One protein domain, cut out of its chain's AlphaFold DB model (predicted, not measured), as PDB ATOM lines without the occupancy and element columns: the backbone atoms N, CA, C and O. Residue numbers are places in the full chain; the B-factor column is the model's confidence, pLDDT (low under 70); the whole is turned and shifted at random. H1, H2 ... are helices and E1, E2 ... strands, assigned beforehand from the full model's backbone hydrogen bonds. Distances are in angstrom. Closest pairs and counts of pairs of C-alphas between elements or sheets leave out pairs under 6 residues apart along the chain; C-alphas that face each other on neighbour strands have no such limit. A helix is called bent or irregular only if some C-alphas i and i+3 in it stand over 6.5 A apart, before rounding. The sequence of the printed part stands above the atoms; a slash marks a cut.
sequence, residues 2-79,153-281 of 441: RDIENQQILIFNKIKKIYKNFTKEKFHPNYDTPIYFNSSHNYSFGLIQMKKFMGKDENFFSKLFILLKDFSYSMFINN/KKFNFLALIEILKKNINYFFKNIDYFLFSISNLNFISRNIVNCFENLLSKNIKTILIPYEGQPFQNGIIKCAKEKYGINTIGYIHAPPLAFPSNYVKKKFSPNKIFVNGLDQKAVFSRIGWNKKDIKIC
ATOM      1  N   ARG A   2     129.411 160.728 125.111       86.88
ATOM      2  CA  ARG A   2     130.731 160.868 125.756       86.88
ATOM      3  C   ARG A   2     131.256 162.315 125.815       86.88
ATOM      4  O   ARG A   2     131.753 162.724 126.859       86.88
ATOM      5  N   ASP A   3     131.060 163.110 124.765       91.12
ATOM      6  CA  ASP A   3     131.548 164.503 124.746       91.12
ATOM      7  C   ASP A   3     130.800 165.403 125.733       91.12
ATOM      8  O   ASP A   3     131.421 166.148 126.489       91.12
ATOM      9  N   ILE A   4     129.467 165.278 125.794       93.31
ATOM     10  CA  ILE A   4     128.623 166.003 126.763       93.31
ATOM     11  C   ILE A   4     129.065 165.668 128.188       93.31
ATOM     12  O   ILE A   4     129.235 166.555 129.021       93.31
ATOM     13  N   GLU A   5     129.284 164.383 128.458       94.50
ATOM     14  CA  GLU A   5     129.758 163.888 129.747       94.50
ATOM     15  C   GLU A   5     131.111 164.487 130.147       94.50
ATOM     16  O   GLU A   5     131.284 164.919 131.286       94.50
ATOM     17  N   ASN A   6     132.071 164.541 129.223       94.50
ATOM     18  CA  ASN A   6     133.386 165.131 129.476       94.50
ATOM     19  C   ASN A   6     133.287 166.638 129.741       94.50
ATOM     20  O   ASN A   6     133.873 167.136 130.705       94.50
ATOM     21  N   GLN A   7     132.488 167.356 128.946       95.44
ATOM     22  CA  GLN A   7     132.258 168.788 129.135       95.44
ATOM     23  C   GLN A   7     131.593 169.092 130.480       95.44
ATOM     24  O   GLN A   7     132.012 170.016 131.172       95.44
ATOM     25  N   GLN A   8     130.610 168.294 130.904       95.62
ATOM     26  CA  GLN A   8     129.982 168.435 132.220       95.62
ATOM     27  C   GLN A   8     131.004 168.352 133.363       95.62
ATOM     28  O   GLN A   8     131.018 169.210 134.248       95.62
ATOM     29  N   ILE A   9     131.892 167.353 133.341       95.31
ATOM     30  CA  ILE A   9     132.938 167.202 134.366       95.31
ATOM     31  C   ILE A   9     133.912 168.386 134.344       95.31
ATOM     32  O   ILE A   9     134.248 168.932 135.398       95.31
ATOM     33  N   LEU A  10     134.318 168.831 133.154       95.75
ATOM     34  CA  LEU A  10     135.209 169.977 132.986       95.75
ATOM     35  C   LEU A  10     134.594 171.263 133.560       95.75
ATOM     36  O   LEU A  10     135.264 172.003 134.284       95.75
ATOM     37  N   ILE A  11     133.304 171.504 133.314       95.81
ATOM     38  CA  ILE A  11     132.578 172.663 133.852       95.81
ATOM     39  C   ILE A  11     132.472 172.579 135.378       95.81
ATOM     40  O   ILE A  11     132.725 173.577 136.050       95.81
ATOM     41  N   PHE A  12     132.182 171.405 135.955       95.00
ATOM     42  CA  PHE A  12     132.203 171.237 137.413       95.00
ATOM     43  C   PHE A  12     133.565 171.581 138.017       95.00
ATOM     44  O   PHE A  12     133.629 172.242 139.054       95.00
ATOM     45  N   ASN A  13     134.655 171.154 137.381       95.75
ATOM     46  CA  ASN A  13     136.005 171.460 137.849       95.75
ATOM     47  C   ASN A  13     136.307 172.965 137.779       95.75
ATOM     48  O   ASN A  13     136.841 173.515 138.744       95.75
ATOM     49  N   LYS A  14     135.886 173.652 136.708       96.94
ATOM     50  CA  LYS A  14     135.981 175.119 136.604       96.94
ATOM     51  C   LYS A  14     135.192 175.823 137.712       96.94
ATOM     52  O   LYS A  14     135.742 176.689 138.387       96.94
ATOM     53  N   ILE A  15     133.949 175.407 137.962       96.94
ATOM     54  CA  ILE A  15     133.109 175.974 139.029       96.94
ATOM     55  C   ILE A  15     133.755 175.767 140.408       96.94
ATOM     56  O   ILE A  15     133.861 176.717 141.178       96.94
ATOM     57  N   LYS A  16     134.263 174.564 140.712       96.25
ATOM     58  CA  LYS A  16     134.992 174.295 141.967       96.25
ATOM     59  C   LYS A  16     136.221 175.195 142.131       96.25
ATOM     60  O   LYS A  16     136.453 175.709 143.223       96.25
ATOM     61  N   LYS A  17     136.991 175.414 141.057       96.31
ATOM     62  CA  LYS A  17     138.155 176.317 141.071       96.31
ATOM     63  C   LYS A  17     137.746 177.760 141.383       96.31
ATOM     64  O   LYS A  17     138.437 178.422 142.152       96.31
ATOM     65  N   ILE A  18     136.619 178.223 140.839       96.62
ATOM     66  CA  ILE A  18     136.067 179.557 141.120       96.62
ATOM     67  C   ILE A  18     135.682 179.687 142.592       96.62
ATOM     68  O   ILE A  18     136.133 180.626 143.241       96.62
ATOM     69  N   TYR A  19     134.931 178.722 143.135       96.06
ATOM     70  CA  TYR A  19     134.587 178.707 144.559       96.06
ATOM     71  C   TYR A  19     135.847 178.762 145.433       96.06
ATOM     72  O   TYR A  19     135.982 179.684 146.230       96.06
ATOM     73  N   LYS A  20     136.835 177.885 145.195       95.69
ATOM     74  CA  LYS A  20     138.119 177.886 145.926       95.69
ATOM     75  C   LYS A  20     138.879 179.215 145.814       95.69
ATOM     76  O   LYS A  20     139.562 179.618 146.748       95.69
ATOM     77  N   ASN A  21     138.804 179.907 144.680       96.75
ATOM     78  CA  ASN A  21     139.447 181.213 144.540       96.75
ATOM     79  C   ASN A  21     138.738 182.295 145.371       96.75
ATOM     80  O   ASN A  21     139.401 183.162 145.936       96.75
ATOM     81  N   PHE A  22     137.411 182.239 145.455       97.00
ATOM     82  CA  PHE A  22     136.593 183.222 146.164       97.00
ATOM     83  C   PHE A  22     136.466 182.970 147.672       97.00
ATOM     84  O   PHE A  22     135.877 183.787 148.372       97.00
ATOM     85  N   THR A  23     137.106 181.925 148.206       96.44
ATOM     86  CA  THR A  23     137.284 181.737 149.657       96.44
ATOM     87  C   THR A  23     138.520 182.436 150.234       96.44
ATOM     88  O   THR A  23     138.742 182.340 151.436       96.44
ATOM     89  N   LYS A  24     139.336 183.112 149.414       96.62
ATOM     90  CA  LYS A  24     140.539 183.843 149.860       96.62
ATOM     91  C   LYS A  24     140.189 185.087 150.690       96.62
ATOM     92  O   LYS A  24     139.185 185.742 150.412       96.62
ATOM     93  N   GLU A  25     141.078 185.477 151.606       95.19
ATOM     94  CA  GLU A  25     140.870 186.599 152.545       95.19
ATOM     95  C   GLU A  25     140.614 187.956 151.883       95.19
ATOM     96  O   GLU A  25     139.853 188.762 152.407       95.19
ATOM     97  N   LYS A  26     141.115 188.202 150.665       95.88
ATOM     98  CA  LYS A  26     140.792 189.447 149.937       95.88
ATOM     99  C   LYS A  26     139.289 189.652 149.681       95.88
ATOM    100  O   LYS A  26     138.873 190.775 149.380       95.88
ATOM    101  N   PHE A  27     138.489 188.588 149.782       96.81
ATOM    102  CA  PHE A  27     137.030 188.602 149.651       96.81
ATOM    103  C   PHE A  27     136.289 188.613 150.998       96.81
ATOM    104  O   PHE A  27     135.056 188.581 151.007       96.81
ATOM    105  N   HIS A  28     137.000 188.694 152.127       93.38
ATOM    106  CA  HIS A  28     136.401 188.958 153.432       93.38
ATOM    107  C   HIS A  28     135.525 190.233 153.369       93.38
ATOM    108  O   HIS A  28     135.857 191.174 152.636       93.38
ATOM    109  N   PRO A  29     134.374 190.272 154.066       92.75
ATOM    110  CA  PRO A  29     133.809 189.211 154.908       92.75
ATOM    111  C   PRO A  29     132.937 188.207 154.142       92.75
ATOM    112  O   PRO A  29     132.456 187.235 154.714       92.75
ATOM    113  N   ASN A  30     132.650 188.438 152.863       93.94
ATOM    114  CA  ASN A  30     131.604 187.694 152.157       93.94
ATOM    115  C   ASN A  30     132.085 186.362 151.575       93.94
ATOM    116  O   ASN A  30     131.272 185.447 151.414       93.94
ATOM    117  N   TYR A  31     133.384 186.231 151.294       96.88
ATOM    118  CA  TYR A  31     133.983 185.036 150.698       96.88
ATOM    119  C   TYR A  31     133.160 184.567 149.484       96.88
ATOM    120  O   TYR A  31     132.749 185.388 148.671       96.88
ATOM    121  N   ASP A  32     132.848 183.280 149.357       96.56
ATOM    122  CA  ASP A  32     132.109 182.720 148.225       96.56
ATOM    123  C   ASP A  32     130.572 182.742 148.379       96.56
ATOM    124  O   ASP A  32     129.851 182.217 147.522       96.56
ATOM    125  N   THR A  33     130.054 183.385 149.432       96.50
ATOM    126  CA  THR A  33     128.610 183.538 149.704       96.50
ATOM    127  C   THR A  33     127.836 184.103 148.505       96.50
ATOM    128  O   THR A  33     126.785 183.534 148.179       96.50
ATOM    129  N   PRO A  34     128.337 185.137 147.787       95.88
ATOM    130  CA  PRO A  34     127.588 185.741 146.686       95.88
ATOM    131  C   PRO A  34     127.469 184.885 145.427       95.88
ATOM    132  O   PRO A  34     126.660 185.170 144.543       95.88
ATOM    133  N   ILE A  35     128.284 183.841 145.313       96.06
ATOM    134  CA  ILE A  35     128.504 183.122 144.062       96.06
ATOM    135  C   ILE A  35     127.422 182.065 143.871       96.06
ATOM    136  O   ILE A  35     127.281 181.148 144.688       96.06
ATOM    137  N   TYR A  36     126.680 182.126 142.765       95.19
ATOM    138  CA  TYR A  36     125.572 181.205 142.508       95.19
ATOM    139  C   TYR A  36     125.515 180.741 141.049       95.19
ATOM    140  O   TYR A  36     125.222 181.513 140.139       95.19
ATOM    141  N   PHE A  37     125.769 179.448 140.836       94.56
ATOM    142  CA  PHE A  37     125.698 178.795 139.529       94.56
ATOM    143  C   PHE A  37     124.448 177.918 139.434       94.56
ATOM    144  O   PHE A  37     124.480 176.753 139.826       94.56
ATOM    145  N   ASN A  38     123.349 178.449 138.897       88.94
ATOM    146  CA  ASN A  38     122.119 177.686 138.668       88.94
ATOM    147  C   ASN A  38     121.924 177.377 137.176       88.94
ATOM    148  O   ASN A  38     121.905 178.278 136.342       88.94
ATOM    149  N   SER A  39     121.781 176.094 136.841       79.69
ATOM    150  CA  SER A  39     121.600 175.593 135.470       79.69
ATOM    151  C   SER A  39     120.161 175.714 134.947       79.69
ATOM    152  O   SER A  39     119.927 175.745 133.733       79.69
ATOM    153  N   SER A  40     119.189 175.798 135.858       71.12
ATOM    154  CA  SER A  40     117.766 175.603 135.562       71.12
ATOM    155  C   SER A  40     116.944 176.884 135.471       71.12
ATOM    156  O   SER A  40     115.991 176.928 134.698       71.12
ATOM    157  N   HIS A  41     117.318 177.935 136.207       63.31
ATOM    158  CA  HIS A  41     116.506 179.144 136.337       63.31
ATOM    159  C   HIS A  41     117.326 180.422 136.143       63.31
ATOM    160  O   HIS A  41     118.449 180.527 136.631       63.31
ATOM    161  N   ASN A  42     116.683 181.397 135.494       64.75
ATOM    162  CA  ASN A  42     117.104 182.782 135.272       64.75
ATOM    163  C   ASN A  42     118.368 182.995 134.423       64.75
ATOM    164  O   ASN A  42     119.385 182.315 134.545       64.75
ATOM    165  N   TYR A  43     118.299 184.012 133.562       77.88
ATOM    166  CA  TYR A  43     119.478 184.590 132.931       77.88
ATOM    167  C   TYR A  43     120.258 185.331 134.020       77.88
ATOM    168  O   TYR A  43     119.879 186.424 134.415       77.88
ATOM    169  N   SER A  44     121.282 184.677 134.559       88.12
ATOM    170  CA  SER A  44     122.136 185.178 135.638       88.12
ATOM    171  C   SER A  44     123.593 185.180 135.196       88.12
ATOM    172  O   SER A  44     123.963 184.466 134.256       88.12
ATOM    173  N   PHE A  45     124.446 185.912 135.913       92.69
ATOM    174  CA  PHE A  45     125.883 185.897 135.644       92.69
ATOM    175  C   PHE A  45     126.491 184.487 135.759       92.69
ATOM    176  O   PHE A  45     127.305 184.087 134.928       92.69
ATOM    177  N   GLY A  46     126.010 183.668 136.702       94.00
ATOM    178  CA  GLY A  46     126.413 182.263 136.807       94.00
ATOM    179  C   GLY A  46     126.110 181.453 135.540       94.00
ATOM    180  O   GLY A  46     126.937 180.647 135.112       94.00
ATOM    181  N   LEU A  47     124.958 181.682 134.896       91.31
ATOM    182  CA  LEU A  47     124.621 181.029 133.626       91.31
ATOM    183  C   LEU A  47     125.487 181.536 132.463       91.31
ATOM    184  O   LEU A  47     125.895 180.720 131.637       91.31
ATOM    185  N   ILE A  48     125.798 182.837 132.415       92.69
ATOM    186  CA  ILE A  48     126.732 183.412 131.428       92.69
ATOM    187  C   ILE A  48     128.096 182.725 131.538       92.69
ATOM    188  O   ILE A  48     128.605 182.199 130.550       92.69
ATOM    189  N   GLN A  49     128.644 182.631 132.749       94.25
ATOM    190  CA  GLN A  49     129.933 181.983 132.988       94.25
ATOM    191  C   GLN A  49     129.909 180.496 132.603       94.25
ATOM    192  O   GLN A  49     130.837 180.005 131.962       94.25
ATOM    193  N   MET A  50     128.824 179.773 132.906       93.88
ATOM    194  CA  MET A  50     128.676 178.384 132.456       93.88
ATOM    195  C   MET A  50     128.654 178.267 130.930       93.88
ATOM    196  O   MET A  50     129.337 177.401 130.389       93.88
ATOM    197  N   LYS A  51     127.922 179.138 130.228       92.19
ATOM    198  CA  LYS A  51     127.900 179.167 128.758       92.19
ATOM    199  C   LYS A  51     129.282 179.468 128.171       92.19
ATOM    200  O   LYS A  51     129.717 178.759 127.265       92.19
ATOM    201  N   LYS A  52     130.019 180.414 128.758       93.62
ATOM    202  CA  LYS A  52     131.423 180.682 128.415       93.62
ATOM    203  C   LYS A  52     132.294 179.435 128.583       93.62
ATOM    204  O   LYS A  52     133.072 179.100 127.696       93.62
ATOM    205  N   PHE A  53     132.128 178.672 129.667       94.62
ATOM    206  CA  PHE A  53     132.883 177.426 129.872       94.62
ATOM    207  C   PHE A  53     132.570 176.328 128.852       94.62
ATOM    208  O   PHE A  53     133.410 175.445 128.675       94.62
ATOM    209  N   MET A  54     131.408 176.396 128.199       92.56
ATOM    210  CA  MET A  54     130.984 175.508 127.109       92.56
ATOM    211  C   MET A  54     131.465 175.966 125.727       92.56
ATOM    212  O   MET A  54     131.103 175.331 124.740       92.56
ATOM    213  N   GLY A  55     132.196 177.083 125.629       91.12
ATOM    214  CA  GLY A  55     132.546 177.698 124.344       91.12
ATOM    215  C   GLY A  55     131.358 178.364 123.638       91.12
ATOM    216  O   GLY A  55     131.415 178.604 122.440       91.12
ATOM    217  N   LYS A  56     130.266 178.643 124.361       87.81
ATOM    218  CA  LYS A  56     129.062 179.313 123.844       87.81
ATOM    219  C   LYS A  56     128.929 180.696 124.455       87.81
ATOM    220  O   LYS A  56     127.917 180.998 125.089       87.81
ATOM    221  N   ASP A  57     129.999 181.473 124.377       85.94
ATOM    222  CA  ASP A  57     130.015 182.778 125.012       85.94
ATOM    223  C   ASP A  57     128.994 183.717 124.351       85.94
ATOM    224  O   ASP A  57     128.786 183.688 123.140       85.94
ATOM    225  N   GLU A  58     128.313 184.512 125.165       83.69
ATOM    226  CA  GLU A  58     127.326 185.477 124.679       83.69
ATOM    227  C   GLU A  58     128.048 186.726 124.146       83.69
ATOM    228  O   GLU A  58     129.115 187.099 124.653       83.69
ATOM    229  N   ASN A  59     127.469 187.415 123.158       91.56
ATOM    230  CA  ASN A  59     128.030 188.694 122.712       91.56
ATOM    231  C   ASN A  59     127.938 189.759 123.825       91.56
ATOM    232  O   ASN A  59     127.149 189.632 124.769       91.56
ATOM    233  N   PHE A  60     128.763 190.803 123.724       92.06
ATOM    234  CA  PHE A  60     128.884 191.837 124.755       92.06
ATOM    235  C   PHE A  60     127.534 192.474 125.121       92.06
ATOM    236  O   PHE A  60     127.168 192.493 126.296       92.06
ATOM    237  N   PHE A  61     126.752 192.904 124.127       92.50
ATOM    238  CA  PHE A  61     125.451 193.541 124.352       92.50
ATOM    239  C   PHE A  61     124.442 192.609 125.030       92.50
ATOM    240  O   PHE A  61     123.728 193.024 125.940       92.50
ATOM    241  N   SER A  62     124.421 191.329 124.653       89.25
ATOM    242  CA  SER A  62     123.542 190.327 125.265       89.25
ATOM    243  C   SER A  62     123.912 190.081 126.725       89.25
ATOM    244  O   SER A  62     123.031 190.000 127.583       89.25
ATOM    245  N   LYS A  63     125.215 190.010 127.036       91.81
ATOM    246  CA  LYS A  63     125.701 189.919 128.421       91.81
ATOM    247  C   LYS A  63     125.303 191.147 129.221       91.81
ATOM    248  O   LYS A  63     124.737 190.992 130.300       91.81
ATOM    249  N   LEU A  64     125.573 192.339 128.690       92.94
ATOM    250  CA  LEU A  64     125.254 193.602 129.345       92.94
ATOM    251  C   LEU A  64     123.753 193.700 129.628       92.94
ATOM    252  O   LEU A  64     123.369 193.981 130.757       92.94
ATOM    253  N   PHE A  65     122.904 193.366 128.655       92.56
ATOM    254  CA  PHE A  65     121.454 193.347 128.834       92.56
ATOM    255  C   PHE A  65     121.013 192.380 129.940       92.56
ATOM    256  O   PHE A  65     120.195 192.741 130.785       92.56
ATOM    257  N   ILE A  66     121.560 191.158 129.974       90.56
ATOM    258  CA  ILE A  66     121.254 190.185 131.032       90.56
ATOM    259  C   ILE A  66     121.685 190.716 132.404       90.56
ATOM    260  O   ILE A  66     120.917 190.605 133.358       90.56
ATOM    261  N   LEU A  67     122.887 191.288 132.502       93.06
ATOM    262  CA  LEU A  67     123.437 191.829 133.745       93.06
ATOM    263  C   LEU A  67     122.633 193.028 134.249       93.06
ATOM    264  O   LEU A  67     122.244 193.041 135.414       93.06
ATOM    265  N   LEU A  68     122.323 193.990 133.378       92.19
ATOM    266  CA  LEU A  68     121.495 195.150 133.712       92.19
ATOM    267  C   LEU A  68     120.091 194.722 134.120       92.19
ATOM    268  O   LEU A  68     119.563 195.217 135.110       92.19
ATOM    269  N   LYS A  69     119.499 193.757 133.408       90.81
ATOM    270  CA  LYS A  69     118.192 193.212 133.763       90.81
ATOM    271  C   LYS A  69     118.222 192.553 135.142       90.81
ATOM    272  O   LYS A  69     117.373 192.881 135.966       90.81
ATOM    273  N   ASP A  70     119.180 191.665 135.410       90.19
ATOM    274  CA  ASP A  70     119.326 191.021 136.722       90.19
ATOM    275  C   ASP A  70     119.543 192.057 137.830       90.19
ATOM    276  O   ASP A  70     118.832 192.033 138.825       90.19
ATOM    277  N   PHE A  71     120.435 193.024 137.620       91.38
ATOM    278  CA  PHE A  71     120.701 194.119 138.551       91.38
ATOM    279  C   PHE A  71     119.449 194.968 138.838       91.38
ATOM    280  O   PHE A  71     119.094 195.179 140.000       91.38
ATOM    281  N   SER A  72     118.734 195.382 137.786       89.56
ATOM    282  CA  SER A  72     117.543 196.241 137.852       89.56
ATOM    283  C   SER A  72     116.391 195.618 138.643       89.56
ATOM    284  O   SER A  72     115.612 196.344 139.261       89.56
ATOM    285  N   TYR A  73     116.305 194.280 138.706       87.69
ATOM    286  CA  TYR A  73     115.279 193.607 139.504       87.69
ATOM    287  C   TYR A  73     115.368 193.940 140.998       87.69
ATOM    288  O   TYR A  73     114.356 193.852 141.693       87.69
ATOM    289  N   SER A  74     116.534 194.387 141.473       86.56
ATOM    290  CA  SER A  74     116.720 194.824 142.858       86.56
ATOM    291  C   SER A  74     115.823 196.015 143.227       86.56
ATOM    292  O   SER A  74     115.423 196.135 144.380       86.56
ATOM    293  N   MET A  75     115.420 196.850 142.255       85.44
ATOM    294  CA  MET A  75     114.521 197.995 142.484       85.44
ATOM    295  C   MET A  75     113.110 197.603 142.923       85.44
ATOM    296  O   MET A  75     112.392 198.437 143.466       85.44
ATOM    297  N   PHE A  76     112.688 196.365 142.653       80.44
ATOM    298  CA  PHE A  76     111.351 195.875 143.002       80.44
ATOM    299  C   PHE A  76     111.280 195.300 144.423       80.44
ATOM    300  O   PHE A  76     110.237 194.787 144.843       80.44
ATOM    301  N   ILE A  77     112.389 195.342 145.161       75.88
ATOM    302  CA  ILE A  77     112.490 194.818 146.519       75.88
ATOM    303  C   ILE A  77     112.422 196.002 147.474       75.88
ATOM    304  O   ILE A  77     113.422 196.655 147.761       75.88
ATOM    305  N   ASN A  78     111.215 196.257 147.976       64.88
ATOM    306  CA  ASN A  78     110.939 197.354 148.896       64.88
ATOM    307  C   ASN A  78     110.525 196.833 150.265       64.88
ATOM    308  O   ASN A  78     109.684 195.937 150.336       64.88
ATOM    309  N   ASN A  79     111.092 197.460 151.305       56.28
ATOM    310  CA  ASN A  79     110.772 197.368 152.733       56.28
ATOM    311  C   ASN A  79     110.004 196.095 153.101       56.28
ATOM    312  O   ASN A  79     108.767 196.071 153.091       56.28
ATOM    313  N   LYS A 153     104.267 197.749 144.520       59.00
ATOM    314  CA  LYS A 153     103.676 199.073 144.288       59.00
ATOM    315  C   LYS A 153     104.673 200.230 144.182       59.00
ATOM    316  O   LYS A 153     104.243 201.324 143.844       59.00
ATOM    317  N   LYS A 154     105.966 200.045 144.484       67.38
ATOM    318  CA  LYS A 154     106.956 201.141 144.454       67.38
ATOM    319  C   LYS A 154     108.314 200.646 143.946       67.38
ATOM    320  O   LYS A 154     108.719 199.542 144.289       67.38
ATOM    321  N   PHE A 155     109.011 201.471 143.170       80.19
ATOM    322  CA  PHE A 155     110.405 201.251 142.771       80.19
ATOM    323  C   PHE A 155     111.336 201.930 143.779       80.19
ATOM    324  O   PHE A 155     111.051 203.048 144.202       80.19
ATOM    325  N   ASN A 156     112.435 201.284 144.163       82.25
ATOM    326  CA  ASN A 156     113.475 201.894 144.993       82.25
ATOM    327  C   ASN A 156     114.789 202.000 144.210       82.25
ATOM    328  O   ASN A 156     115.597 201.075 144.192       82.25
ATOM    329  N   PHE A 157     115.007 203.142 143.557       85.12
ATOM    330  CA  PHE A 157     116.252 203.413 142.833       85.12
ATOM    331  C   PHE A 157     117.454 203.591 143.771       85.12
ATOM    332  O   PHE A 157     118.567 203.202 143.416       85.12
ATOM    333  N   LEU A 158     117.242 204.101 144.992       85.44
ATOM    334  CA  LEU A 158     118.308 204.262 145.989       85.44
ATOM    335  C   LEU A 158     118.940 202.912 146.358       85.44
ATOM    336  O   LEU A 158     120.156 202.829 146.535       85.44
ATOM    337  N   ALA A 159     118.146 201.835 146.362       82.75
ATOM    338  CA  ALA A 159     118.641 200.476 146.569       82.75
ATOM    339  C   ALA A 159     119.739 200.069 145.568       82.75
ATOM    340  O   ALA A 159     120.681 199.377 145.959       82.75
ATOM    341  N   LEU A 160     119.652 200.505 144.302       88.38
ATOM    342  CA  LEU A 160     120.676 200.223 143.287       88.38
ATOM    343  C   LEU A 160     121.996 200.926 143.603       88.38
ATOM    344  O   LEU A 160     123.068 200.328 143.512       88.38
ATOM    345  N   ILE A 161     121.915 202.192 144.007       89.06
ATOM    346  CA  ILE A 161     123.091 202.984 144.371       89.06
ATOM    347  C   ILE A 161     123.764 202.365 145.600       89.06
ATOM    348  O   ILE A 161     124.984 202.208 145.621       89.06
ATOM    349  N   GLU A 162     122.985 201.943 146.597       86.00
ATOM    350  CA  GLU A 162     123.523 201.285 147.787       86.00
ATOM    351  C   GLU A 162     124.264 199.984 147.477       86.00
ATOM    352  O   GLU A 162     125.357 199.761 148.006       86.00
ATOM    353  N   ILE A 163     123.694 199.100 146.649       89.44
ATOM    354  CA  ILE A 163     124.351 197.827 146.332       89.44
ATOM    355  C   ILE A 163     125.637 198.040 145.528       89.44
ATOM    356  O   ILE A 163     126.596 197.298 145.753       89.44
ATOM    357  N   LEU A 164     125.690 199.054 144.657       93.19
ATOM    358  CA  LEU A 164     126.906 199.428 143.934       93.19
ATOM    359  C   LEU A 164     127.960 199.965 144.897       93.19
ATOM    360  O   LEU A 164     129.047 199.396 144.967       93.19
ATOM    361  N   LYS A 165     127.620 200.977 145.707       92.88
ATOM    362  CA  LYS A 165     128.534 201.575 146.697       92.88
ATOM    363  C   LYS A 165     129.113 200.520 147.643       92.88
ATOM    364  O   LYS A 165     130.324 200.453 147.817       92.88
ATOM    365  N   LYS A 166     128.276 199.625 148.181       91.31
ATOM    366  CA  LYS A 166     128.707 198.547 149.096       91.31
ATOM    367  C   LYS A 166     129.649 197.525 148.447       91.31
ATOM    368  O   LYS A 166     130.354 196.822 149.164       91.31
ATOM    369  N   ASN A 167     129.635 197.384 147.120       94.94
ATOM    370  CA  ASN A 167     130.400 196.355 146.411       94.94
ATOM    371  C   ASN A 167     131.501 196.898 145.496       94.94
ATOM    372  O   ASN A 167     132.250 196.083 144.960       94.94
ATOM    373  N   ILE A 168     131.627 198.215 145.313       95.81
ATOM    374  CA  ILE A 168     132.528 198.806 144.312       95.81
ATOM    375  C   ILE A 168     133.986 198.378 144.506       95.81
ATOM    376  O   ILE A 168     134.674 198.082 143.540       95.81
ATOM    377  N   ASN A 169     134.431 198.186 145.750       95.25
ATOM    378  CA  ASN A 169     135.786 197.711 146.041       95.25
ATOM    379  C   ASN A 169     136.079 196.330 145.432       95.25
ATOM    380  O   ASN A 169     137.228 196.004 145.143       95.25
ATOM    381  N   TYR A 170     135.056 195.497 145.219       96.81
ATOM    382  CA  TYR A 170     135.243 194.212 144.556       96.81
ATOM    383  C   TYR A 170     135.495 194.343 143.056       96.81
ATOM    384  O   TYR A 170     136.124 193.444 142.505       96.81
ATOM    385  N   PHE A 171     135.075 195.437 142.412       96.62
ATOM    386  CA  PHE A 171     135.364 195.701 140.999       96.62
ATOM    387  C   PHE A 171     136.877 195.697 140.758       96.62
ATOM    388  O   PHE A 171     137.370 194.923 139.939       96.62
ATOM    389  N   PHE A 172     137.613 196.453 141.577       95.31
ATOM    390  CA  PHE A 172     139.074 196.542 141.516       95.31
ATOM    391  C   PHE A 172     139.782 195.245 141.944       95.31
ATOM    392  O   PHE A 172     140.891 194.962 141.504       95.31
ATOM    393  N   LYS A 173     139.144 194.412 142.778       95.44
ATOM    394  CA  LYS A 173     139.718 193.129 143.225       95.44
ATOM    395  C   LYS A 173     139.535 192.003 142.209       95.44
ATOM    396  O   LYS A 173     140.420 191.148 142.080       95.44
ATOM    397  N   ASN A 174     138.346 191.908 141.610       97.44
ATOM    398  CA  ASN A 174     137.962 190.904 140.621       97.44
ATOM    399  C   ASN A 174     136.573 191.213 140.016       97.44
ATOM    400  O   ASN A 174     135.557 191.105 140.705       97.44
ATOM    401  N   ILE A 175     136.523 191.473 138.707       96.31
ATOM    402  CA  ILE A 175     135.277 191.811 138.002       96.31
ATOM    403  C   ILE A 175     134.194 190.726 138.103       96.31
ATOM    404  O   ILE A 175     133.032 191.045 138.343       96.31
ATOM    405  N   ASP A 176     134.552 189.442 137.999       96.12
ATOM    406  CA  ASP A 176     133.573 188.351 138.098       96.12
ATOM    407  C   ASP A 176     132.922 188.331 139.488       96.12
ATOM    408  O   ASP A 176     131.706 188.179 139.615       96.12
ATOM    409  N   TYR A 177     133.720 188.513 140.543       97.62
ATOM    410  CA  TYR A 177     133.214 188.602 141.909       97.62
ATOM    411  C   TYR A 177     132.266 189.789 142.081       97.62
ATOM    412  O   TYR A 177     131.200 189.636 142.675       97.62
ATOM    413  N   PHE A 178     132.638 190.954 141.546       97.50
ATOM    414  CA  PHE A 178     131.790 192.143 141.555       97.50
ATOM    415  C   PHE A 178     130.442 191.890 140.872       97.50
ATOM    416  O   PHE A 178     129.396 192.162 141.453       97.50
ATOM    417  N   LEU A 179     130.443 191.283 139.682       96.12
ATOM    418  CA  LEU A 179     129.212 190.967 138.951       96.12
ATOM    419  C   LEU A 179     128.318 189.975 139.708       96.12
ATOM    420  O   LEU A 179     127.095 190.110 139.696       96.12
ATOM    421  N   PHE A 180     128.901 189.009 140.426       95.69
ATOM    422  CA  PHE A 180     128.122 188.184 141.352       95.69
ATOM    423  C   PHE A 180     127.562 189.005 142.519       95.69
ATOM    424  O   PHE A 180     126.384 188.856 142.846       95.69
ATOM    425  N   SER A 181     128.366 189.865 143.144       95.62
ATOM    426  CA  SER A 181     128.008 190.569 144.382       95.62
ATOM    427  C   SER A 181     126.951 191.663 144.213       95.62
ATOM    428  O   SER A 181     126.281 192.004 145.191       95.62
ATOM    429  N   ILE A 182     126.759 192.177 142.993       94.81
ATOM    430  CA  ILE A 182     125.700 193.145 142.671       94.81
ATOM    431  C   ILE A 182     124.406 192.503 142.150       94.81
ATOM    432  O   ILE A 182     123.428 193.209 141.932       94.81
ATOM    433  N   SER A 183     124.367 191.181 141.950       92.75
ATOM    434  CA  SER A 183     123.157 190.503 141.453       92.75
ATOM    435  C   SER A 183     121.950 190.695 142.377       92.75
ATOM    436  O   SER A 183     122.080 190.770 143.604       92.75
ATOM    437  N   ASN A 184     120.745 190.664 141.805       90.50
ATOM    438  CA  ASN A 184     119.499 190.783 142.567       90.50
ATOM    439  C   ASN A 184     119.355 189.694 143.648       90.50
ATOM    440  O   ASN A 184     118.889 189.960 144.753       90.50
ATOM    441  N   LEU A 185     119.837 188.472 143.396       91.56
ATOM    442  CA  LEU A 185     119.851 187.417 144.419       91.56
ATOM    443  C   LEU A 185     120.686 187.797 145.652       91.56
ATOM    444  O   LEU A 185     120.345 187.402 146.767       91.56
ATOM    445  N   ASN A 186     121.762 188.564 145.468       92.75
ATOM    446  CA  ASN A 186     122.577 189.071 146.566       92.75
ATOM    447  C   ASN A 186     121.943 190.272 147.264       92.75
ATOM    448  O   ASN A 186     122.066 190.390 148.484       92.75
ATOM    449  N   PHE A 187     121.204 191.107 146.535       91.25
ATOM    450  CA  PHE A 187     120.372 192.133 147.155       91.25
ATOM    451  C   PHE A 187     119.314 191.510 148.082       91.25
ATOM    452  O   PHE A 187     119.266 191.830 149.269       91.25
ATOM    453  N   ILE A 188     118.549 190.527 147.583       90.69
ATOM    454  CA  ILE A 188     117.581 189.748 148.382       90.69
ATOM    455  C   ILE A 188     118.269 189.116 149.594       90.69
ATOM    456  O   ILE A 188     117.741 189.164 150.704       90.69
ATOM    457  N   SER A 189     119.449 188.526 149.381       93.69
ATOM    458  CA  SER A 189     120.233 187.886 150.435       93.69
ATOM    459  C   SER A 189     120.521 188.819 151.595       93.69
ATOM    460  O   SER A 189     120.324 188.416 152.733       93.69
ATOM    461  N   ARG A 190     120.968 190.047 151.326       91.06
ATOM    462  CA  ARG A 190     121.271 191.021 152.383       91.06
ATOM    463  C   ARG A 190     120.042 191.331 153.223       91.06
ATOM    464  O   ARG A 190     120.115 191.255 154.441       91.06
ATOM    465  N   ASN A 191     118.909 191.590 152.580       89.44
ATOM    466  CA  ASN A 191     117.685 191.957 153.292       89.44
ATOM    467  C   ASN A 191     117.146 190.792 154.142       89.44
ATOM    468  O   ASN A 191     116.774 190.991 155.298       89.44
ATOM    469  N   ILE A 192     117.168 189.565 153.600       92.56
ATOM    470  CA  ILE A 192     116.777 188.362 154.348       92.56
ATOM    471  C   ILE A 192     117.709 188.137 155.534       92.56
ATOM    472  O   ILE A 192     117.229 187.892 156.637       92.56
ATOM    473  N   VAL A 193     119.026 188.194 155.308       93.88
ATOM    474  CA  VAL A 193     120.018 187.936 156.355       93.88
ATOM    475  C   VAL A 193     119.873 188.965 157.462       93.88
ATOM    476  O   VAL A 193     119.646 188.541 158.583       93.88
ATOM    477  N   ASN A 194     119.854 190.265 157.154       89.81
ATOM    478  CA  ASN A 194     119.705 191.333 158.151       89.81
ATOM    479  C   ASN A 194     118.475 191.143 159.053       89.81
ATOM    480  O   ASN A 194     118.539 191.395 160.250       89.81
ATOM    481  N   CYS A 195     117.352 190.675 158.497       88.38
ATOM    482  CA  CYS A 195     116.192 190.304 159.306       88.38
ATOM    483  C   CYS A 195     116.460 189.060 160.163       88.38
ATOM    484  O   CYS A 195     116.145 189.036 161.351       88.38
ATOM    485  N   PHE A 196     117.018 188.019 159.549       91.94
ATOM    486  CA  PHE A 196     117.251 186.733 160.189       91.94
ATOM    487  C   PHE A 196     118.254 186.813 161.349       91.94
ATOM    488  O   PHE A 196     118.094 186.088 162.326       91.94
ATOM    489  N   GLU A 197     119.268 187.683 161.278       91.00
ATOM    490  CA  GLU A 197     120.292 187.810 162.329       91.00
ATOM    491  C   GLU A 197     119.695 188.179 163.695       91.00
ATOM    492  O   GLU A 197     120.215 187.739 164.723       91.00
ATOM    493  N   ASN A 198     118.576 188.913 163.705       86.44
ATOM    494  CA  ASN A 198     117.855 189.298 164.923       86.44
ATOM    495  C   ASN A 198     117.154 188.114 165.609       86.44
ATOM    496  O   ASN A 198     116.739 188.229 166.756       86.44
ATOM    497  N   LEU A 199     117.013 186.979 164.918       87.50
ATOM    498  CA  LEU A 199     116.389 185.762 165.446       87.50
ATOM    499  C   LEU A 199     117.403 184.824 166.103       87.50
ATOM    500  O   LEU A 199     117.028 183.828 166.721       87.50
ATOM    501  N   LEU A 200     118.694 185.086 165.908       89.62
ATOM    502  CA  LEU A 200     119.754 184.240 166.422       89.62
ATOM    503  C   LEU A 200     120.041 184.573 167.886       89.62
ATOM    504  O   LEU A 200     120.309 185.720 168.234       89.62
ATOM    505  N   SER A 201     120.061 183.542 168.724       87.19
ATOM    506  CA  SER A 201     120.414 183.621 170.140       87.19
ATOM    507  C   SER A 201     121.191 182.372 170.566       87.19
ATOM    508  O   SER A 201     121.233 181.379 169.833       87.19
ATOM    509  N   LYS A 202     121.769 182.392 171.775       84.94
ATOM    510  CA  LYS A 202     122.458 181.225 172.358       84.94
ATOM    511  C   LYS A 202     121.528 180.013 172.560       84.94
ATOM    512  O   LYS A 202     122.014 178.885 172.611       84.94
ATOM    513  N   ASN A 203     120.207 180.222 172.632       90.94
ATOM    514  CA  ASN A 203     119.224 179.144 172.795       90.94
ATOM    515  C   ASN A 203     119.028 178.336 171.502       90.94
ATOM    516  O   ASN A 203     118.702 177.146 171.555       90.94
ATOM    517  N   ILE A 204     119.264 178.950 170.337       94.00
ATOM    518  CA  ILE A 204     119.117 178.291 169.039       94.00
ATOM    519  C   ILE A 204     120.281 177.324 168.817       94.00
ATOM    520  O   ILE A 204     121.418 177.718 168.586       94.00
ATOM    521  N   LYS A 205     119.982 176.025 168.820       94.81
ATOM    522  CA  LYS A 205     120.967 174.947 168.657       94.81
ATOM    523  C   LYS A 205     121.057 174.445 167.227       94.81
ATOM    524  O   LYS A 205     122.089 173.899 166.830       94.81
ATOM    525  N   THR A 206     119.978 174.527 166.446       97.00
ATOM    526  CA  THR A 206     119.965 173.988 165.078       97.00
ATOM    527  C   THR A 206     119.106 174.798 164.114       97.00
ATOM    528  O   THR A 206     117.988 175.188 164.436       97.00
ATOM    529  N   ILE A 207     119.602 174.977 162.889       98.12
ATOM    530  CA  ILE A 207     118.843 175.545 161.768       98.12
ATOM    531  C   ILE A 207     118.686 174.486 160.677       98.12
ATOM    532  O   ILE A 207     119.674 173.915 160.215       98.12
ATOM    533  N   LEU A 208     117.451 174.245 160.240       98.38
ATOM    534  CA  LEU A 208     117.112 173.341 159.142       98.38
ATOM    535  C   LEU A 208     116.593 174.140 157.940       98.38
ATOM    536  O   LEU A 208     115.712 174.987 158.073       98.38
ATOM    537  N   ILE A 209     117.137 173.859 156.755       98.25
ATOM    538  CA  ILE A 209     116.842 174.606 155.526       98.25
ATOM    539  C   ILE A 209     116.546 173.624 154.379       98.25
ATOM    540  O   ILE A 209     117.370 172.741 154.128       98.25
ATOM    541  N   PRO A 210     115.444 173.768 153.616       97.38
ATOM    542  CA  PRO A 210     115.290 173.133 152.316       97.38
ATOM    543  C   PRO A 210     116.318 173.768 151.367       97.38
ATOM    544  O   PRO A 210     116.133 174.851 150.816       97.38
ATOM    545  N   TYR A 211     117.475 173.127 151.253       97.56
ATOM    546  CA  TYR A 211     118.690 173.742 150.741       97.56
ATOM    547  C   TYR A 211     118.732 173.717 149.211       97.56
ATOM    548  O   TYR A 211     118.515 172.689 148.569       97.56
ATOM    549  N   GLU A 212     119.060 174.867 148.632       95.69
ATOM    550  CA  GLU A 212     119.227 175.107 147.195       95.69
ATOM    551  C   GLU A 212     120.550 175.828 146.873       95.69
ATOM    552  O   GLU A 212     120.847 176.086 145.704       95.69
ATOM    553  N   GLY A 213     121.357 176.153 147.891       95.12
ATOM    554  CA  GLY A 213     122.646 176.837 147.745       95.12
ATOM    555  C   GLY A 213     122.538 178.311 147.348       95.12
ATOM    556  O   GLY A 213     123.542 178.903 146.930       95.12
ATOM    557  N   GLN A 214     121.345 178.905 147.463       95.50
ATOM    558  CA  GLN A 214     121.091 180.308 147.121       95.50
ATOM    559  C   GLN A 214     121.884 181.257 148.040       95.50
ATOM    560  O   GLN A 214     122.140 180.893 149.190       95.50
ATOM    561  N   PRO A 215     122.268 182.466 147.578       96.50
ATOM    562  CA  PRO A 215     123.074 183.403 148.366       96.50
ATOM    563  C   PRO A 215     122.546 183.646 149.787       96.50
ATOM    564  O   PRO A 215     123.305 183.480 150.739       96.50
ATOM    565  N   PHE A 216     121.237 183.874 149.949       96.38
ATOM    566  CA  PHE A 216     120.628 184.110 151.265       96.38
ATOM    567  C   PHE A 216     120.786 182.929 152.229       96.38
ATOM    568  O   PHE A 216     120.991 183.133 153.419       96.38
ATOM    569  N   GLN A 217     120.737 181.688 151.729       97.81
ATOM    570  CA  GLN A 217     120.916 180.504 152.570       97.81
ATOM    571  C   GLN A 217     122.352 180.423 153.079       97.81
ATOM    572  O   GLN A 217     122.568 180.135 154.250       97.81
ATOM    573  N   ASN A 218     123.329 180.713 152.215       97.50
ATOM    574  CA  ASN A 218     124.735 180.743 152.621       97.50
ATOM    575  C   ASN A 218     124.995 181.892 153.604       97.50
ATOM    576  O   ASN A 218     125.745 181.704 154.553       97.50
ATOM    577  N   GLY A 219     124.342 183.046 153.421       97.62
ATOM    578  CA  GLY A 219     124.420 184.178 154.345       97.62
ATOM    579  C   GLY A 219     123.833 183.866 155.725       97.62
ATOM    580  O   GLY A 219     124.485 184.119 156.733       97.62
ATOM    581  N   ILE A 220     122.663 183.218 155.779       97.88
ATOM    582  CA  ILE A 220     122.065 182.721 157.031       97.88
ATOM    583  C   ILE A 220     123.027 181.755 157.737       97.88
ATOM    584  O   ILE A 220     123.276 181.881 158.933       97.88
ATOM    585  N   ILE A 221     123.592 180.799 156.995       98.19
ATOM    586  CA  ILE A 221     124.528 179.808 157.542       98.19
ATOM    587  C   ILE A 221     125.810 180.473 158.041       98.19
ATOM    588  O   ILE A 221     126.327 180.070 159.081       98.19
ATOM    589  N   LYS A 222     126.324 181.469 157.313       97.44
ATOM    590  CA  LYS A 222     127.483 182.258 157.722       97.44
ATOM    591  C   LYS A 222     127.223 182.917 159.076       97.44
ATOM    592  O   LYS A 222     127.944 182.613 160.021       97.44
ATOM    593  N   CYS A 223     126.171 183.730 159.184       95.88
ATOM    594  CA  CYS A 223     125.848 184.437 160.424       95.88
ATOM    595  C   CYS A 223     125.647 183.465 161.600       95.88
ATOM    596  O   CYS A 223     126.236 183.632 162.665       95.88
ATOM    597  N   ALA A 224     124.898 182.382 161.379       96.31
ATOM    598  CA  ALA A 224     124.637 181.371 162.399       96.31
ATOM    599  C   ALA A 224     125.913 180.688 162.927       96.31
ATOM    600  O   ALA A 224     126.028 180.422 164.125       96.31
ATOM    601  N   LYS A 225     126.876 180.405 162.042       94.94
ATOM    602  CA  LYS A 225     128.147 179.773 162.414       94.94
ATOM    603  C   LYS A 225     129.114 180.745 163.074       94.94
ATOM    604  O   LYS A 225     129.700 180.385 164.086       94.94
ATOM    605  N   GLU A 226     129.286 181.936 162.509       93.94
ATOM    606  CA  GLU A 226     130.264 182.914 162.999       93.94
ATOM    607  C   GLU A 226     129.842 183.528 164.340       93.94
ATOM    608  O   GLU A 226     130.689 183.709 165.207       93.94
ATOM    609  N   LYS A 227     128.545 183.797 164.545       91.75
ATOM    610  CA  LYS A 227     128.056 184.468 165.760       91.75
ATOM    611  C   LYS A 227     127.860 183.518 166.945       91.75
ATOM    612  O   LYS A 227     128.130 183.895 168.080       91.75
ATOM    613  N   TYR A 228     127.362 182.304 166.693       92.62
ATOM    614  CA  TYR A 228     126.916 181.386 167.754       92.62
ATOM    615  C   TYR A 228     127.318 179.916 167.541       92.62
ATOM    616  O   TYR A 228     126.918 179.060 168.327       92.62
ATOM    617  N   GLY A 229     128.070 179.574 166.486       94.56
ATOM    618  CA  GLY A 229     128.481 178.186 166.234       94.56
ATOM    619  C   GLY A 229     127.318 177.214 165.984       94.56
ATOM    620  O   GLY A 229     127.445 176.016 166.234       94.56
ATOM    621  N   ILE A 230     126.173 177.709 165.502       96.31
ATOM    622  CA  ILE A 230     124.929 176.931 165.403       96.31
ATOM    623  C   ILE A 230     125.073 175.795 164.385       96.31
ATOM    624  O   ILE A 230     125.564 175.983 163.266       96.31
ATOM    625  N   ASN A 231     124.567 174.610 164.734       97.00
ATOM    626  CA  ASN A 231     124.530 173.477 163.817       97.00
ATOM    627  C   ASN A 231     123.524 173.726 162.678       97.00
ATOM    628  O   ASN A 231     122.335 173.947 162.899       97.00
ATOM    629  N   THR A 232     123.985 173.640 161.435       98.19
ATOM    630  CA  THR A 232     123.168 173.897 160.241       98.19
ATOM    631  C   THR A 232     122.960 172.626 159.424       98.19
ATOM    632  O   THR A 232     123.908 171.906 159.091       98.19
ATOM    633  N   ILE A 233     121.709 172.353 159.064       98.56
ATOM    634  CA  ILE A 233     121.297 171.171 158.308       98.56
ATOM    635  C   ILE A 233     120.607 171.623 157.025       98.56
ATOM    636  O   ILE A 233     119.617 172.349 157.053       98.56
ATOM    637  N   GLY A 234     121.112 171.165 155.882       98.31
ATOM    638  CA  GLY A 234     120.437 171.341 154.603       98.31
ATOM    639  C   GLY A 234     119.695 170.073 154.194       98.31
ATOM    640  O   GLY A 234     120.239 168.975 154.287       98.31
ATOM    641  N   TYR A 235     118.473 170.215 153.700       98.12
ATOM    642  CA  TYR A 235     117.688 169.132 153.119       98.12
ATOM    643  C   TYR A 235     117.480 169.368 151.621       98.12
ATOM    644  O   TYR A 235     116.884 170.369 151.222       98.12
ATOM    645  N   ILE A 236     117.948 168.443 150.782       97.06
ATOM    646  CA  ILE A 236     117.682 168.468 149.342       97.06
ATOM    647  C   ILE A 236     116.253 167.989 149.107       97.06
ATOM    648  O   ILE A 236     115.971 166.795 149.029       97.06
ATOM    649  N   HIS A 237     115.337 168.954 149.047       93.88
ATOM    650  CA  HIS A 237     113.902 168.709 148.917       93.88
ATOM    651  C   HIS A 237     113.450 168.511 147.472       93.88
ATOM    652  O   HIS A 237     112.418 167.887 147.241       93.88
ATOM    653  N   ALA A 238     114.162 169.097 146.508       90.50
ATOM    654  CA  ALA A 238     113.790 169.085 145.103       90.50
ATOM    655  C   ALA A 238     114.308 167.812 144.416       90.50
ATOM    656  O   ALA A 238     115.326 167.258 144.839       90.50
ATOM    657  N   PRO A 239     113.663 167.356 143.328       87.25
ATOM    658  CA  PRO A 239     114.278 166.364 142.471       87.25
ATOM    659  C   PRO A 239     115.577 166.961 141.921       87.25
ATOM    660  O   PRO A 239     115.606 168.155 141.593       87.25
ATOM    661  N   PRO A 240     116.646 166.166 141.809       91.69
ATOM    662  CA  PRO A 240     117.905 166.693 141.340       91.69
ATOM    663  C   PRO A 240     117.786 167.143 139.887       91.69
ATOM    664  O   PRO A 240     117.126 166.499 139.077       91.69
ATOM    665  N   LEU A 241     118.455 168.247 139.570       93.25
ATOM    666  CA  LEU A 241     118.655 168.703 138.198       93.25
ATOM    667  C   LEU A 241     119.744 167.874 137.519       93.25
ATOM    668  O   LEU A 241     120.616 167.324 138.189       93.25
ATOM    669  N   ALA A 242     119.759 167.874 136.188       95.00
ATOM    670  CA  ALA A 242     120.799 167.212 135.408       95.00
ATOM    671  C   ALA A 242     122.209 167.682 135.781       95.00
ATOM    672  O   ALA A 242     123.090 166.854 136.017       95.00
ATOM    673  N   PHE A 243     122.388 169.002 135.898       95.62
ATOM    674  CA  PHE A 243     123.644 169.637 136.279       95.62
ATOM    675  C   PHE A 243     123.505 170.409 137.608       95.62
ATOM    676  O   PHE A 243     123.158 171.595 137.596       95.62
ATOM    677  N   PRO A 244     123.744 169.755 138.763       95.00
ATOM    678  CA  PRO A 244     123.552 170.324 140.108       95.00
ATOM    679  C   PRO A 244     124.675 171.285 140.560       95.00
ATOM    680  O   PRO A 244     125.219 171.161 141.657       95.00
ATOM    681  N   SER A 245     125.055 172.257 139.728       95.31
ATOM    682  CA  SER A 245     126.152 173.202 140.012       95.31
ATOM    683  C   SER A 245     125.923 174.110 141.218       95.31
ATOM    684  O   SER A 245     126.884 174.535 141.855       95.31
ATOM    685  N   ASN A 246     124.669 174.383 141.569       94.81
ATOM    686  CA  ASN A 246     124.305 175.216 142.716       94.81
ATOM    687  C   ASN A 246     124.625 174.547 144.064       94.81
ATOM    688  O   ASN A 246     124.636 175.219 145.092       94.81
ATOM    689  N   TYR A 247     124.899 173.239 144.057       96.44
ATOM    690  CA  TYR A 247     125.196 172.443 145.245       96.44
ATOM    691  C   TYR A 247     126.688 172.199 145.482       96.44
ATOM    692  O   TYR A 247     127.035 171.486 146.426       96.44
ATOM    693  N   VAL A 248     127.575 172.767 144.658       97.00
ATOM    694  CA  VAL A 248     129.023 172.718 144.911       97.00
ATOM    695  C   VAL A 248     129.304 173.268 146.314       97.00
ATOM    696  O   VAL A 248     128.749 174.299 146.697       97.00
ATOM    697  N   LYS A 249     130.107 172.541 147.104       96.69
ATOM    698  CA  LYS A 249     130.393 172.896 148.501       96.69
ATOM    699  C   LYS A 249     131.073 174.267 148.563       96.69
ATOM    700  O   LYS A 249     132.056 174.500 147.862       96.69
ATOM    701  N   LYS A 250     130.548 175.133 149.429       96.19
ATOM    702  CA  LYS A 250     131.043 176.489 149.707       96.19
ATOM    703  C   LYS A 250     131.649 176.580 151.103       96.19
ATOM    704  O   LYS A 250     131.380 175.698 151.931       96.19
ATOM    705  N   LYS A 251     132.357 177.679 151.401       96.19
ATOM    706  CA  LYS A 251     132.849 177.975 152.765       96.19
ATOM    707  C   LYS A 251     131.702 177.914 153.783       96.19
ATOM    708  O   LYS A 251     131.791 177.197 154.778       96.19
ATOM    709  N   PHE A 252     130.569 178.545 153.466       96.50
ATOM    710  CA  PHE A 252     129.371 178.564 154.321       96.50
ATOM    711  C   PHE A 252     128.228 177.683 153.809       96.50
ATOM    712  O   PHE A 252     127.082 178.104 153.690       96.50
ATOM    713  N   SER A 253     128.524 176.416 153.523       97.44
ATOM    714  CA  SER A 253     127.487 175.389 153.334       97.44
ATOM    715  C   SER A 253     127.060 174.743 154.666       97.44
ATOM    716  O   SER A 253     127.833 174.782 155.631       97.44
ATOM    717  N   PRO A 254     125.888 174.077 154.725       98.25
ATOM    718  CA  PRO A 254     125.435 173.351 155.913       98.25
ATOM    719  C   PRO A 254     126.484 172.394 156.505       98.25
ATOM    720  O   PRO A 254     127.308 171.844 155.762       98.25
ATOM    721  N   ASN A 255     126.450 172.180 157.826       97.56
ATOM    722  CA  ASN A 255     127.285 171.180 158.508       97.56
ATOM    723  C   ASN A 255     126.937 169.767 158.024       97.56
ATOM    724  O   ASN A 255     127.830 169.015 157.650       97.56
ATOM    725  N   LYS A 256     125.642 169.438 157.966       98.00
ATOM    726  CA  LYS A 256     125.127 168.174 157.415       98.00
ATOM    727  C   LYS A 256     124.202 168.454 156.231       98.00
ATOM    728  O   LYS A 256     123.458 169.435 156.238       98.00
ATOM    729  N   ILE A 257     124.220 167.581 155.227       98.25
ATOM    730  CA  ILE A 257     123.284 167.614 154.099       98.25
ATOM    731  C   ILE A 257     122.530 166.290 153.993       98.25
ATOM    732  O   ILE A 257     123.130 165.218 153.958       98.25
ATOM    733  N   PHE A 258     121.207 166.367 153.930       98.00
ATOM    734  CA  PHE A 258     120.329 165.225 153.722       98.00
ATOM    735  C   PHE A 258     119.899 165.164 152.260       98.00
ATOM    736  O   PHE A 258     119.307 166.109 151.738       98.00
ATOM    737  N   VAL A 259     120.188 164.040 151.614       98.00
ATOM    738  CA  VAL A 259     119.829 163.740 150.223       98.00
ATOM    739  C   VAL A 259     118.872 162.553 150.162       98.00
ATOM    740  O   VAL A 259     118.755 161.789 151.121       98.00
ATOM    741  N   ASN A 260     118.199 162.363 149.023       96.62
ATOM    742  CA  ASN A 260     117.166 161.331 148.904       96.62
ATOM    743  C   ASN A 260     117.592 160.023 148.234       96.62
ATOM    744  O   ASN A 260     116.769 159.124 148.113       96.62
ATOM    745  N   GLY A 261     118.854 159.862 147.843       96.19
ATOM    746  CA  GLY A 261     119.306 158.645 147.172       96.19
ATOM    747  C   GLY A 261     120.819 158.459 147.192       96.19
ATOM    748  O   GLY A 261     121.575 159.372 147.536       96.19
ATOM    749  N   LEU A 262     121.253 157.258 146.813       96.75
ATOM    750  CA  LEU A 262     122.667 156.894 146.707       96.75
ATOM    751  C   LEU A 262     123.369 157.681 145.596       96.75
ATOM    752  O   LEU A 262     124.478 158.170 145.810       96.75
ATOM    753  N   ASP A 263     122.705 157.887 144.456       96.62
ATOM    754  CA  ASP A 263     123.261 158.673 143.351       96.62
ATOM    755  C   ASP A 263     123.490 160.126 143.773       96.62
ATOM    756  O   ASP A 263     124.561 160.679 143.525       96.62
ATOM    757  N   GLN A 264     122.533 160.733 144.488       97.19
ATOM    758  CA  GLN A 264     122.716 162.079 145.036       97.19
ATOM    759  C   GLN A 264     123.909 162.125 145.998       97.19
ATOM    760  O   GLN A 264     124.731 163.031 145.894       97.19
ATOM    761  N   LYS A 265     124.075 161.131 146.885       97.69
ATOM    762  CA  LYS A 265     125.248 161.059 147.775       97.69
ATOM    763  C   LYS A 265     126.560 160.997 146.985       97.69
ATOM    764  O   LYS A 265     127.503 161.722 147.306       97.69
ATOM    765  N   ALA A 266     126.612 160.184 145.932       97.25
ATOM    766  CA  ALA A 266     127.779 160.080 145.061       97.25
ATOM    767  C   ALA A 266     128.063 161.388 144.301       97.25
ATOM    768  O   ALA A 266     129.221 161.781 144.150       97.25
ATOM    769  N   VAL A 267     127.030 162.087 143.821       96.94
ATOM    770  CA  VAL A 267     127.159 163.412 143.192       96.94
ATOM    771  C   VAL A 267     127.695 164.442 144.183       96.94
ATOM    772  O   VAL A 267     128.702 165.082 143.890       96.94
ATOM    773  N   PHE A 268     127.086 164.559 145.367       97.62
ATOM    774  CA  PHE A 268     127.484 165.532 146.390       97.62
ATOM    775  C   PHE A 268     128.944 165.334 146.823       97.62
ATOM    776  O   PHE A 268     129.695 166.306 146.920       97.62
ATOM    777  N   SER A 269     129.387 164.080 146.965       97.31
ATOM    778  CA  SER A 269     130.789 163.768 147.264       97.31
ATOM    779  C   SER A 269     131.764 164.289 146.196       97.31
ATOM    780  O   SER A 269     132.850 164.744 146.536       97.31
ATOM    781  N   ARG A 270     131.389 164.268 144.911       95.88
ATOM    782  CA  ARG A 270     132.246 164.726 143.797       95.88
ATOM    783  C   ARG A 270     132.288 166.245 143.631       95.88
ATOM    784  O   ARG A 270     133.241 166.779 143.055       95.88
ATOM    785  N   ILE A 271     131.273 166.939 144.141       95.25
ATOM    786  CA  ILE A 271     131.178 168.407 144.128       95.25
ATOM    787  C   ILE A 271     131.656 169.043 145.445       95.25
ATOM    788  O   ILE A 271     131.333 170.193 145.730       95.25
ATOM    789  N   GLY A 272     132.461 168.308 146.224       96.00
ATOM    790  CA  GLY A 272     133.246 168.845 147.340       96.00
ATOM    791  C   GLY A 272     132.680 168.598 148.739       96.00
ATOM    792  O   GLY A 272     133.220 169.134 149.700       96.00
ATOM    793  N   TRP A 273     131.605 167.820 148.891       97.88
ATOM    794  CA  TRP A 273     131.083 167.472 150.216       97.88
ATOM    795  C   TRP A 273     131.798 166.257 150.810       97.88
ATOM    796  O   TRP A 273     131.995 165.249 150.127       97.88
ATOM    797  N   ASN A 274     132.103 166.294 152.109       97.62
ATOM    798  CA  ASN A 274     132.636 165.121 152.797       97.62
ATOM    799  C   ASN A 274     131.560 164.038 152.906       97.62
ATOM    800  O   ASN A 274     130.433 164.306 153.321       97.62
ATOM    801  N   LYS A 275     131.921 162.783 152.622       97.50
ATOM    802  CA  LYS A 275     130.982 161.647 152.678       97.50
ATOM    803  C   LYS A 275     130.302 161.487 154.044       97.50
ATOM    804  O   LYS A 275     129.149 161.060 154.080       97.50
ATOM    805  N   LYS A 276     130.988 161.842 155.140       97.06
ATOM    806  CA  LYS A 276     130.463 161.777 156.519       97.06
ATOM    807  C   LYS A 276     129.329 162.777 156.789       97.06
ATOM    808  O   LYS A 276     128.420 162.463 157.565       97.06
ATOM    809  N   ASP A 277     129.346 163.912 156.088       97.56
ATOM    810  CA  ASP A 277     128.382 165.010 156.228       97.56
ATOM    811  C   ASP A 277     127.122 164.784 155.375       97.56
ATOM    812  O   ASP A 277     126.115 165.466 155.562       97.56
ATOM    813  N   ILE A 278     127.157 163.815 154.449       98.44
ATOM    814  CA  ILE A 278     126.042 163.481 153.557       98.44
ATOM    815  C   ILE A 278     125.239 162.316 154.143       98.44
ATOM    816  O   ILE A 278     125.693 161.167 154.170       98.44
ATOM    817  N   LYS A 279     124.012 162.601 154.571       97.75
ATOM    818  CA  LYS A 279     123.061 161.616 155.097       97.75
ATOM    819  C   LYS A 279     121.986 161.312 154.058       97.75
ATOM    820  O   LYS A 279     121.601 162.182 153.282       97.75
ATOM    821  N   ILE A 280     121.517 160.069 154.020       96.69
ATOM    822  CA  ILE A 280     120.438 159.652 153.118       96.69
ATOM    823  C   ILE A 280     119.167 159.486 153.943       96.69
ATOM    824  O   ILE A 280     119.183 158.797 154.959       96.69
ATOM    825  N   CYS A 281     118.067 160.071 153.482       95.12
ATOM    826  CA  CYS A 281     116.732 159.822 154.015       95.12
ATOM    827  C   CYS A 281     115.722 159.645 152.879       95.12
ATOM    828  O   CYS A 281     115.959 160.073 151.747       95.12
TER     829      CYS A 281
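Overview. This is residues 2 to 79 and 153 to 281 of the 441 residues of an uncharacterized protein of Candidatus Pelagibacter sp (UniProt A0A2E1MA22). A small parallel sheet makes a wall along one side, with H7 and H8 over one face of it and the other face bare. Beyond H7 lies H6, which leads to a cluster of helices, H2 to H5, far from the sheet, while the long H1 only just touches the end of H2 at Phe 53, with its residues 11 to 14 alone. The printed part has 207 residues, with eight named helices and four named strands in the order H1 H2 H3 H4 H5 H6 E1 H7 E2 E3 H8 E4; the class is mixed, helices and strands. The sheet runs E1 E2 E3 E4. The whole is compact, with a radius of gyration of the C-alphas of 17.3 A and spans of 52 by 45 by 36 A.

Arrangement. The sheet holds E1, residues 206 to 210, E2, residues 231 to 235, E3, residues 256 to 259, and E4, residues 278 to 280, with E1 and E4 as edge strands. E1 and E2 are parallel at 19 degrees, with N 207 and O 231 at 2.9 A and N 233 and O 207 at 2.8 A, within hydrogen-bond range. E2 and E3 are parallel at 12 degrees, with N 258 and O 234 at 2.8 A. E3 and E4 are parallel at 39 degrees, with N 279 and O 257 at 2.8 A. H7, residues 215 to 228, is on the sheet at a height of 10.1 A, over E1 and E2. H8, residues 262 to 270, is on the same face at a height of 9.2 A, over E4 and only just over E3, on which 3 of its C-alphas fall. This gives two layers, helices on one face of a sheet. E1, H7, E2 and E3, H8, E4 are strand-helix-strand units, two parallel neighbour strands with a helix between, each with a right-handed crossover. H6, residues 184 to 197, touches H7 at a shallow tilt of 29 degrees, the same way; the closest C-alphas, of Ser 189 and Phe 216, are 3.9 A apart. With residues 184 to 188 alone H6 touches residues 70 to 74 of H3, residues 60 to 76; the closest C-alphas, of Ser 74 and Asn 184, are 4.9 A apart. H4, residues 157 to 173, and H5, residues 175 to 181, form a helical hairpin at a steep tilt of 38 degrees, with the C-alphas of Tyr 170 and Phe 178 closest at 5.0 A. H4 also touches H3, C-alphas of Met 75 and Phe 157 closest at 5.7 A. H2, residues 45 to 53, and H3 form another helical hairpin and only just touch, with 3 pairs of C-alphas within 8 A, the closest those of Phe 45 and Leu 67, 6.7 A apart. H1, residues 2 to 22, only just touches H2, also with 3 pairs, at a steep tilt of 50 degrees; the C-alphas of Ile 11 and Phe 53 are closest at 6.2 A. H1 and H8 are apart. Every O i to N i+4 pair is within hydrogen-bond range in H1, H2, H5, H6, H7 and H8; in H3 it is 10 of 13 and in H4 8 of 13.

Along the chain. E1 begins at C-alpha 206 (119.965, 173.988, 165.078) and measures 13.6 A; E2 measures 13.4 A. H1, the longest helix, runs 30.8 A from C-alpha 2 (130.731, 160.868, 125.756). H3 and H4 measure 25.6 A each, H6 20.0 A and H7 19.9 A. H4 is irregular, with C-alphas 166 and 169 7.8 A apart, and has a kink of 43 degrees near residue 166. E4 ends at C-alpha 280 (120.438, 159.652, 153.118).

Size, cuts and confidence. The C-alphas farthest apart, of Arg 2 and Asn 203, are 51.8 A apart. Residues 80 to 152 are not printed, and C-alphas 79 and 153 across the cut are 11.2 A apart. The links H1 to H2, with 22 residues, and E2 to E3, with 20, are long. The mean pLDDT of the printed part is 92.7; residues 41 to 42, 78 to 79 and 153 to 154 are under 70.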